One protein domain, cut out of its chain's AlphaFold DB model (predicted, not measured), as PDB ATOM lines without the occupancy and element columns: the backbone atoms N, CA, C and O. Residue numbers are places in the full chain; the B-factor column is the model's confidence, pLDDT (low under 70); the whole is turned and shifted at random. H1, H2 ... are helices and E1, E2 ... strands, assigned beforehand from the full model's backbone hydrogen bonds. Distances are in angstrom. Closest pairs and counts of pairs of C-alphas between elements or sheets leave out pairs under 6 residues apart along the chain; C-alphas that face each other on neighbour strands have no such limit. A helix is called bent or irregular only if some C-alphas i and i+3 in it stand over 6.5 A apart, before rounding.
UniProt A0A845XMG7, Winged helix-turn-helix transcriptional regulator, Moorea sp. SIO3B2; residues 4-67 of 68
ATOM      1  N   LYS A   4     117.247  67.983 109.826       97.06
ATOM      2  CA  LYS A   4     118.547  67.714 109.177       97.06
ATOM      3  C   LYS A   4     118.879  68.708 108.056       97.06
ATOM      4  O   LYS A   4     120.048  68.914 107.758       97.06
ATOM      5  N   GLN A   5     117.867  69.293 107.417       96.75
ATOM      6  CA  GLN A   5     118.031  70.326 106.388       96.75
ATOM      7  C   GLN A   5     118.149  71.742 106.984       96.75
ATOM      8  O   GLN A   5     118.415  72.697 106.244       96.75
ATOM      9  N   GLY A   6     117.978  71.881 108.303       97.50
ATOM     10  CA  GLY A   6     118.028  73.145 109.032       97.50
ATOM     11  C   GLY A   6     116.802  74.029 108.819       97.50
ATOM     12  O   GLY A   6     116.918  75.237 108.983       97.50
ATOM     13  N   LEU A   7     115.663  73.466 108.403       98.12
ATOM     14  CA  LEU A   7     114.416  74.215 108.175       98.12
ATOM     15  C   LEU A   7     113.584  74.356 109.454       98.12
ATOM     16  O   LEU A   7     112.848  75.321 109.623       98.12
ATOM     17  N   ILE A   8     113.717  73.396 110.363       98.12
ATOM     18  CA  ILE A   8     113.105  73.438 111.689       98.12
ATOM     19  C   ILE A   8     114.163  73.136 112.739       98.12
ATOM     20  O   ILE A   8     115.142  72.443 112.453       98.12
ATOM     21  N   GLU A   9     113.932  73.612 113.948       97.44
ATOM     22  CA  GLU A   9     114.645  73.189 115.144       97.44
ATOM     23  C   GLU A   9     113.687  72.455 116.081       97.44
ATOM     24  O   GLU A   9     112.496  72.774 116.146       97.44
ATOM     25  N   ILE A  10     114.205  71.444 116.781       96.19
ATOM     26  CA  ILE A  10     113.457  70.695 117.787       96.19
ATOM     27  C   ILE A  10     114.158  70.855 119.132       96.19
ATOM     28  O   ILE A  10     115.306  70.444 119.302       96.19
ATOM     29  N   THR A  11     113.455  71.412 120.115       94.12
ATOM     30  CA  THR A  11     113.970  71.601 121.477       94.12
ATOM     31  C   THR A  11     113.131  70.821 122.497       94.12
ATOM     32  O   THR A  11     111.968  70.493 122.236       94.12
ATOM     33  N   PRO A  12     113.694  70.426 123.653       93.50
ATOM     34  CA  PRO A  12     112.898  69.865 124.741       93.50
ATOM     35  C   PRO A  12     111.860  70.883 125.227       93.50
ATOM     36  O   PRO A  12     112.190  72.055 125.400       93.50
ATOM     37  N   GLY A  13     110.628  70.434 125.468       92.00
ATOM     38  CA  GLY A  13     109.652  71.259 126.177       92.00
ATOM     39  C   GLY A  13     109.901  71.270 127.688       92.00
ATOM     40  O   GLY A  13     110.805  70.597 128.190       92.00
ATOM     41  N   GLU A  14     109.081  72.026 128.421       89.44
ATOM     42  CA  GLU A  14     109.135  72.082 129.893       89.44
ATOM     43  C   GLU A  14     108.972  70.689 130.528       89.44
ATOM     44  O   GLU A  14     109.675  70.338 131.477       89.44
ATOM     45  N   ASP A  15     108.105  69.856 129.944       93.69
ATOM     46  CA  ASP A  15     108.079  68.414 130.176       93.69
ATOM     47  C   ASP A  15     109.050  67.721 129.203       93.69
ATOM     48  O   ASP A  15     108.959  67.863 127.987       93.69
ATOM     49  N   ARG A  16     109.955  66.885 129.720       83.31
ATOM     50  CA  ARG A  16     110.936  66.135 128.912       83.31
ATOM     51  C   ARG A  16     110.306  65.157 127.911       83.31
ATOM     52  O   ARG A  16     111.000  64.689 127.000       83.31
ATOM     53  N   ARG A  17     109.021  64.828 128.080       92.88
ATOM     54  CA  ARG A  17     108.224  64.027 127.138       92.88
ATOM     55  C   ARG A  17     107.717  64.836 125.951       92.88
ATOM     56  O   ARG A  17     107.339  64.238 124.948       92.88
ATOM     57  N   THR A  18     107.732  66.162 126.039       94.50
ATOM     58  CA  THR A  18     107.331  67.033 124.943       94.50
ATOM     59  C   THR A  18     108.546  67.522 124.158       94.50
ATOM     60  O   THR A  18     109.708  67.485 124.592       94.50
ATOM     61  N   ARG A  19     108.271  67.903 122.917       94.00
ATOM     62  CA  ARG A  19     109.219  68.492 121.981       94.00
ATOM     63  C   ARG A  19     108.560  69.737 121.416       94.00
ATOM     64  O   ARG A  19     107.410  69.669 120.991       94.00
ATOM     65  N   LEU A  20     109.281  70.845 121.428       95.69
ATOM     66  CA  LEU A  20     108.884  72.071 120.758       95.69
ATOM     67  C   LEU A  20     109.510  72.066 119.371       95.69
ATOM     68  O   LEU A  20     110.684  71.733 119.228       95.69
ATOM     69  N   VAL A  21     108.715  72.402 118.360       96.62
ATOM     70  CA  VAL A  21     109.169  72.498 116.972       96.62
ATOM     71  C   VAL A  21     108.962  73.927 116.509       96.62
ATOM     72  O   VAL A  21     107.847  74.439 116.587       96.62
ATOM     73  N   ALA A  22     110.025  74.560 116.024       97.44
ATOM     74  CA  ALA A  22     109.990  75.924 115.511       97.44
ATOM     75  C   ALA A  22     110.644  76.001 114.129       97.44
ATOM     76  O   ALA A  22     111.534  75.213 113.802       97.44
ATOM     77  N   LEU A  23     110.194  76.952 113.306       98.12
ATOM     78  CA  LEU A  23     110.891  77.305 112.071       98.12
ATOM     79  C   LEU A  23     112.197  78.019 112.418       98.12
ATOM     80  O   LEU A  23     112.217  78.925 113.248       98.12
ATOM     81  N   THR A  24     113.275  77.649 111.734       98.25
ATOM     82  CA  THR A  24     114.508  78.445 111.756       98.25
ATOM     83  C   THR A  24     114.365  79.647 110.816       98.25
ATOM     84  O   THR A  24     113.443  79.697 110.000       98.25
ATOM     85  N   ALA A  25     115.322  80.583 110.831       98.31
ATOM     86  CA  ALA A  25     115.369  81.661 109.835       98.31
ATOM     87  C   ALA A  25     115.393  81.120 108.389       98.31
ATOM     88  O   ALA A  25     114.619  81.560 107.543       98.31
ATOM     89  N   LYS A  26     116.199  80.079 108.133       98.19
ATOM     90  CA  LYS A  26     116.247  79.383 106.838       98.19
ATOM     91  C   LYS A  26     114.905  78.731 106.489       98.19
ATOM     92  O   LYS A  26     114.492  78.742 105.333       98.19
ATOM     93  N   GLY A  27     114.234  78.145 107.479       98.38
ATOM     94  CA  GLY A  27     112.891  77.593 107.323       98.38
ATOM     95  C   GLY A  27     111.867  78.650 106.939       98.38
ATOM     96  O   GLY A  27     111.080  78.431 106.023       98.38
ATOM     97  N   GLN A  28     111.913  79.805 107.599       98.44
ATOM     98  CA  GLN A  28     111.028  80.928 107.320       98.44
ATOM     99  C   GLN A  28     111.245  81.484 105.910       98.44
ATOM    100  O   GLN A  28     110.275  81.679 105.184       98.44
ATOM    101  N   GLU A  29     112.497  81.681 105.491       98.31
ATOM    102  CA  GLU A  29     112.829  82.101 104.124       98.31
ATOM    103  C   GLU A  29     112.321  81.098 103.085       98.31
ATOM    104  O   GLU A  29     111.700  81.482 102.093       98.31
ATOM    105  N   ASN A  30     112.534  79.801 103.328       98.00
ATOM    106  CA  ASN A  30     112.063  78.755 102.430       98.00
ATOM    107  C   ASN A  30     110.531  78.717 102.347       98.00
ATOM    108  O   ASN A  30     109.982  78.588 101.256       98.00
ATOM    109  N   LEU A  31     109.843  78.892 103.478       97.81
ATOM    110  CA  LEU A  31     108.388  78.992 103.520       97.81
ATOM    111  C   LEU A  31     107.894  80.206 102.723       97.81
ATOM    112  O   LEU A  31     106.987  80.068 101.909       97.81
ATOM    113  N   THR A  32     108.522  81.372 102.887       98.31
ATOM    114  CA  THR A  32     108.183  82.581 102.124       98.31
ATOM    115  C   THR A  32     108.352  82.380 100.617       98.31
ATOM    116  O   THR A  32     107.535  82.873  99.847       98.31
ATOM    117  N   GLN A  33     109.363  81.624 100.183       98.06
ATOM    118  CA  GLN A  33     109.542  81.265  98.772       98.06
ATOM    119  C   GLN A  33     108.519  80.229  98.284       98.06
ATOM    120  O   GLN A  33     108.135  80.250  97.117       98.06
ATOM    121  N   ALA A  34     108.080  79.322  99.157       97.94
ATOM    122  CA  ALA A  34     107.137  78.264  98.815       97.94
ATOM    123  C   ALA A  34     105.686  78.758  98.708       97.94
ATOM    124  O   ALA A  34     104.944  78.239  97.876       97.94
ATOM    125  N   ILE A  35     105.286  79.756  99.509       98.38
ATOM    126  CA  ILE A  35     103.922  80.316  99.511       98.38
ATOM    127  C   ILE A  35     103.435  80.701  98.103       98.38
ATOM    128  O   ILE A  35     102.415  80.153  97.693       98.38
ATOM    129  N   PRO A  36     104.133  81.542  97.314       98.38
ATOM    130  CA  PRO A  36     103.632  81.937  95.996       98.38
ATOM    131  C   PRO A  36     103.537  80.761  95.010       98.38
ATOM    132  O   PRO A  36     102.632  80.716  94.181       98.38
ATOM    133  N   LEU A  37     104.436  79.774  95.109       98.44
ATOM    134  CA  LEU A  37     104.379  78.563  94.279       98.44
ATOM    135  C   LEU A  37     103.164  77.698  94.637       98.44
ATOM    136  O   LEU A  37     102.524  77.113  93.764       98.44
ATOM    137  N   TRP A  38     102.846  77.623  95.928       98.25
ATOM    138  CA  TRP A  38     101.666  76.927  96.418       98.25
ATOM    139  C   TRP A  38     100.373  77.637  96.017       98.25
ATOM    140  O   TRP A  38      99.440  76.978  95.562       98.25
ATOM    141  N   GLU A  39     100.326  78.964  96.130       98.19
ATOM    142  CA  GLU A  39      99.194  79.775  95.675       98.19
ATOM    143  C   GLU A  39      98.937  79.565  94.183       98.19
ATOM    144  O   GLU A  39      97.806  79.281  93.803       98.19
ATOM    145  N   GLN A  40      99.986  79.585  93.351       98.25
ATOM    146  CA  GLN A  40      99.860  79.274  91.927       98.25
ATOM    147  C   GLN A  40      99.263  77.876  91.704       98.25
ATOM    148  O   GLN A  40      98.314  77.722  90.936       98.25
ATOM    149  N   ALA A  41      99.783  76.856  92.391       97.75
ATOM    150  CA  ALA A  41      99.265  75.497  92.271       97.75
ATOM    151  C   ALA A  41      97.789  75.398  92.704       97.75
ATOM    152  O   ALA A  41      97.004  74.705  92.054       97.75
ATOM    153  N   GLN A  42      97.386  76.109  93.764       96.06
ATOM    154  CA  GLN A  42      95.981  76.184  94.172       96.06
ATOM    155  C   GLN A  42      95.117  76.875  93.119       96.06
ATOM    156  O   GLN A  42      94.051  76.356  92.785       96.06
ATOM    157  N   THR A  43      95.566  78.005  92.571       97.38
ATOM    158  CA  THR A  43      94.855  78.715  91.503       97.38
ATOM    159  C   THR A  43      94.615  77.797  90.310       97.38
ATOM    160  O   THR A  43      93.477  77.680  89.866       97.38
ATOM    161  N   GLU A  44      95.629  77.055  89.857       97.81
ATOM    162  CA  GLU A  44      95.481  76.107  88.745       97.81
ATOM    163  C   GLU A  44      94.444  75.008  89.028       97.81
ATOM    164  O   GLU A  44      93.721  74.579  88.124       97.81
ATOM    165  N   VAL A  45      94.356  74.531  90.272       96.25
ATOM    166  CA  VAL A  45      93.339  73.549  90.678       96.25
ATOM    167  C   VAL A  45      91.945  74.173  90.641       96.25
ATOM    168  O   VAL A  45      91.027  73.571  90.082       96.25
ATOM    169  N   ILE A  46      91.783  75.376  91.197       96.69
ATOM    170  CA  ILE A  46      90.499  76.086  91.243       96.69
ATOM    171  C   ILE A  46      90.011  76.417  89.830       96.69
ATOM    172  O   ILE A  46      88.830  76.240  89.538       96.69
ATOM    173  N   GLU A  47      90.901  76.847  88.937       97.06
ATOM    174  CA  GLU A  47      90.569  77.151  87.543       97.06
ATOM    175  C   GLU A  47      90.098  75.911  86.778       97.06
ATOM    176  O   GLU A  47      89.118  75.975  86.037       97.06
ATOM    177  N   LYS A  48      90.757  74.764  86.983       96.62
ATOM    178  CA  LYS A  48      90.394  73.502  86.315       96.62
ATOM    179  C   LYS A  48      89.107  72.890  86.864       96.62
ATOM    180  O   LYS A  48      88.357  72.276  86.110       96.62
ATOM    181  N   LEU A  49      88.867  73.017  88.168       95.62
ATOM    182  CA  LEU A  49      87.721  72.412  88.849       95.62
ATOM    183  C   LEU A  49      86.472  73.311  88.823       95.62
ATOM    184  O   LEU A  49      85.344  72.819  88.832       95.62
ATOM    185  N   GLY A  50      86.675  74.627  88.782       96.56
ATOM    186  CA  GLY A  50      85.643  75.639  88.947       96.56
ATOM    187  C   GLY A  50      85.355  75.963  90.416       96.56
ATOM    188  O   GLY A  50      85.415  75.111  91.303       96.56
ATOM    189  N   VAL A  51      84.975  77.221  90.667       92.62
ATOM    190  CA  VAL A  51      84.775  77.770  92.021       92.62
ATOM    191  C   VAL A  51      83.671  77.042  92.801       92.62
ATOM    192  O   VAL A  51      83.827  76.797  93.993       92.62
ATOM    193  N   GLY A  52      82.569  76.666  92.142       95.44
ATOM    194  CA  GLY A  52      81.439  75.981  92.786       95.44
ATOM    195  C   GLY A  52      81.804  74.590  93.323       95.44
ATOM    196  O   GLY A  52      81.695  74.364  94.530       95.44
ATOM    197  N   PRO A  53      82.278  73.662  92.468       95.44
ATOM    198  CA  PRO A  53      82.722  72.344  92.917       95.44
ATOM    199  C   PRO A  53      83.889  72.403  93.914       95.44
ATOM    200  O   PRO A  53      83.915  71.619  94.860       95.44
ATOM    201  N   TRP A  54      84.816  73.357  93.756       96.06
ATOM    202  CA  TRP A  54      85.889  73.606  94.725       96.06
ATOM    203  C   TRP A  54      85.354  73.949  96.121       96.06
ATOM    204  O   TRP A  54      85.777  73.350  97.110       96.06
ATOM    205  N   HIS A  55      84.391  74.871  96.207       95.31
ATOM    206  CA  HIS A  55      83.797  75.270  97.482       95.31
ATOM    207  C   HIS A  55      83.090  74.096  98.171       95.31
ATOM    208  O   HIS A  55      83.307  73.859  99.356       95.31
ATOM    209  N   ASN A  56      82.311  73.309  97.417       96.12
ATOM    210  CA  ASN A  56      81.626  72.138  97.968       96.12
ATOM    211  C   ASN A  56      82.604  71.057  98.458       96.12
ATOM    212  O   ASN A  56      82.359  70.414  99.478       96.12
ATOM    213  N   LEU A  57      83.723  70.861  97.755       94.44
ATOM    214  CA  LEU A  57      84.768  69.937  98.188       94.44
ATOM    215  C   LEU A  57      85.381  70.374  99.526       94.44
ATOM    216  O   LEU A  57      85.512  69.549 100.429       94.44
ATOM    217  N   LEU A  58      85.737  71.654  99.668       94.00
ATOM    218  CA  LEU A  58      86.312  72.181 100.909       94.00
ATOM    219  C   LEU A  58      85.340  72.097 102.089       94.00
ATOM    220  O   LEU A  58      85.755  71.722 103.186       94.00
ATOM    221  N   GLU A  59      84.062  72.398 101.868       95.12
ATOM    222  CA  GLU A  59      83.006  72.260 102.876       95.12
ATOM    223  C   GLU A  59      82.936  70.813 103.394       95.12
ATOM    224  O   GLU A  59      83.113  70.565 104.586       95.12
ATOM    225  N   ARG A  60      82.838  69.835 102.483       95.25
ATOM    226  CA  ARG A  60      82.797  68.400 102.821       95.25
ATOM    227  C   ARG A  60      84.048  67.902 103.553       95.25
ATOM    228  O   ARG A  60      83.956  67.066 104.455       95.25
ATOM    229  N   LEU A  61      85.233  68.375 103.159       94.75
ATOM    230  CA  LEU A  61      86.485  68.024 103.840       94.75
ATOM    231  C   LEU A  61      86.524  68.603 105.260       94.75
ATOM    232  O   LEU A  61      86.944  67.913 106.189       94.75
ATOM    233  N   THR A  62      86.039  69.832 105.436       94.12
ATOM    234  CA  THR A  62      85.979  70.507 106.742       94.12
ATOM    235  C   THR A  62      85.036  69.783 107.702       94.12
ATOM    236  O   THR A  62      85.390  69.560 108.863       94.12
ATOM    237  N   GLU A  63      83.874  69.345 107.215       93.62
ATOM    238  CA  GLU A  63      82.933  68.521 107.985       93.62
ATOM    239  C   GLU A  63      83.582  67.217 108.465       93.62
ATOM    240  O   GLU A  63      83.424  66.835 109.620       93.62
ATOM    241  N   THR A  64      84.372  66.560 107.610       93.56
ATOM    242  CA  THR A  64      85.021  65.280 107.940       93.56
ATOM    243  C   THR A  64      86.109  65.438 109.007       93.56
ATOM    244  O   THR A  64      86.217  64.601 109.899       93.56
ATOM    245  N   VAL A  65      86.906  66.512 108.946       90.75
ATOM    246  CA  VAL A  65      87.960  66.785 109.940       90.75
ATOM    247  C   VAL A  65      87.370  67.173 111.297       90.75
ATOM    248  O   VAL A  65      87.938  66.822 112.321       90.75
ATOM    249  N   SER A  66      86.215  67.843 111.316       82.75
ATOM    250  CA  SER A  66      85.560  68.285 112.558       82.75
ATOM    251  C   SER A  66      84.901  67.151 113.357       82.75
ATOM    252  O   SER A  66      84.489  67.364 114.494       82.75
ATOM    253  N   ILE A  67      84.758  65.963 112.759       70.69
ATOM    254  CA  ILE A  67      84.171  64.772 113.394       70.69
ATOM    255  C   ILE A  67      85.245  63.918 114.108       70.69
ATOM    256  O   ILE A  67      84.895  63.038 114.897       70.69
TER     257      ILE A  67
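Overview. This is residues 4 to 67 of the 68 residues of the protein "Winged helix-turn-helix transcriptional regulator" of Moorea sp. SIO3B2 (UniProt A0A845XMG7). The domain is a wide, open U, flat in outline: the long, bent helix H1 makes the base, the two-stranded hairpin E1 and E2 rises from one end, and helix H2 rises from the other. The hairpin and H2 stand on the same side of the base with an empty middle between them. The printed part has 64 residues, with two named strands followed by two named helices in the order E1, E2, H1, H2; the sheet has the order E1 - E2 and is antiparallel. The class is mostly helix. The whole is extended, with a radius of gyration of the C-alphas of 17.7 A and spans of 47 by 33 by 14 A.

Arrangement. Strands E1, residues 8 to 12, and E2, residues 19 to 23, are antiparallel neighbours and form a hairpin, with 154 degrees between their directions. The C-alphas of Ile 8 and Leu 23 face each other at 4.5 A. N 9 and O 22 are within hydrogen-bond range at 2.9 A, and so are N 20 and O 11 at 2.8 A. Helix H1, residues 25 to 49, was assigned as one helix by its hydrogen bonds but is bent, with C-alphas 33 and 36 6.6 A apart. Its arms H1a, residues 25 to 33, and H1b, residues 36 to 49, stand at a shallow tilt of 34 degrees, only just short of steep. The closest C-alphas of E1 and H1a are those of Ile 8 and Gly 27, 6.0 A apart. H1b and helix H2, residues 51 to 65, are close but not clearly touching; their closest C-alphas, those of Ile 46 and Trp 54, are 6.3 A apart. They run opposite ways at a steep tilt of 70.0 degrees, only just short of about perpendicular. E1 and E2 are apart from H1b and H2, and H1a is apart from H2. Every O i to N i+4 pair is within hydrogen-bond range in H1a, H1b and H2.

Along the chain. E1 begins at C-alpha 8 (113.105, 73.438, 111.689) and measures 13.5 A from first to last C-alpha; E2 measures 13.4 A. H1a measures 12.5 A, starting at C-alpha 25 (115.369, 81.661, 109.835), and H1b measures 19.9 A. H2 measures 21.3 A and ends at C-alpha 65 (87.960, 66.785, 109.940).

Size, cuts and confidence. The two C-alphas farthest apart are those of Arg 16 and Gly 50, at 48.2 A. Residues 32 to 44, 47 to 53 and 56 to 67 stand free. The printed part has no cut and no long link: E2 to H1 and H1 to H2 are tight, and E1 to E2 is short. The mean pLDDT of the printed part is 95.4, and no printed residue is under 70.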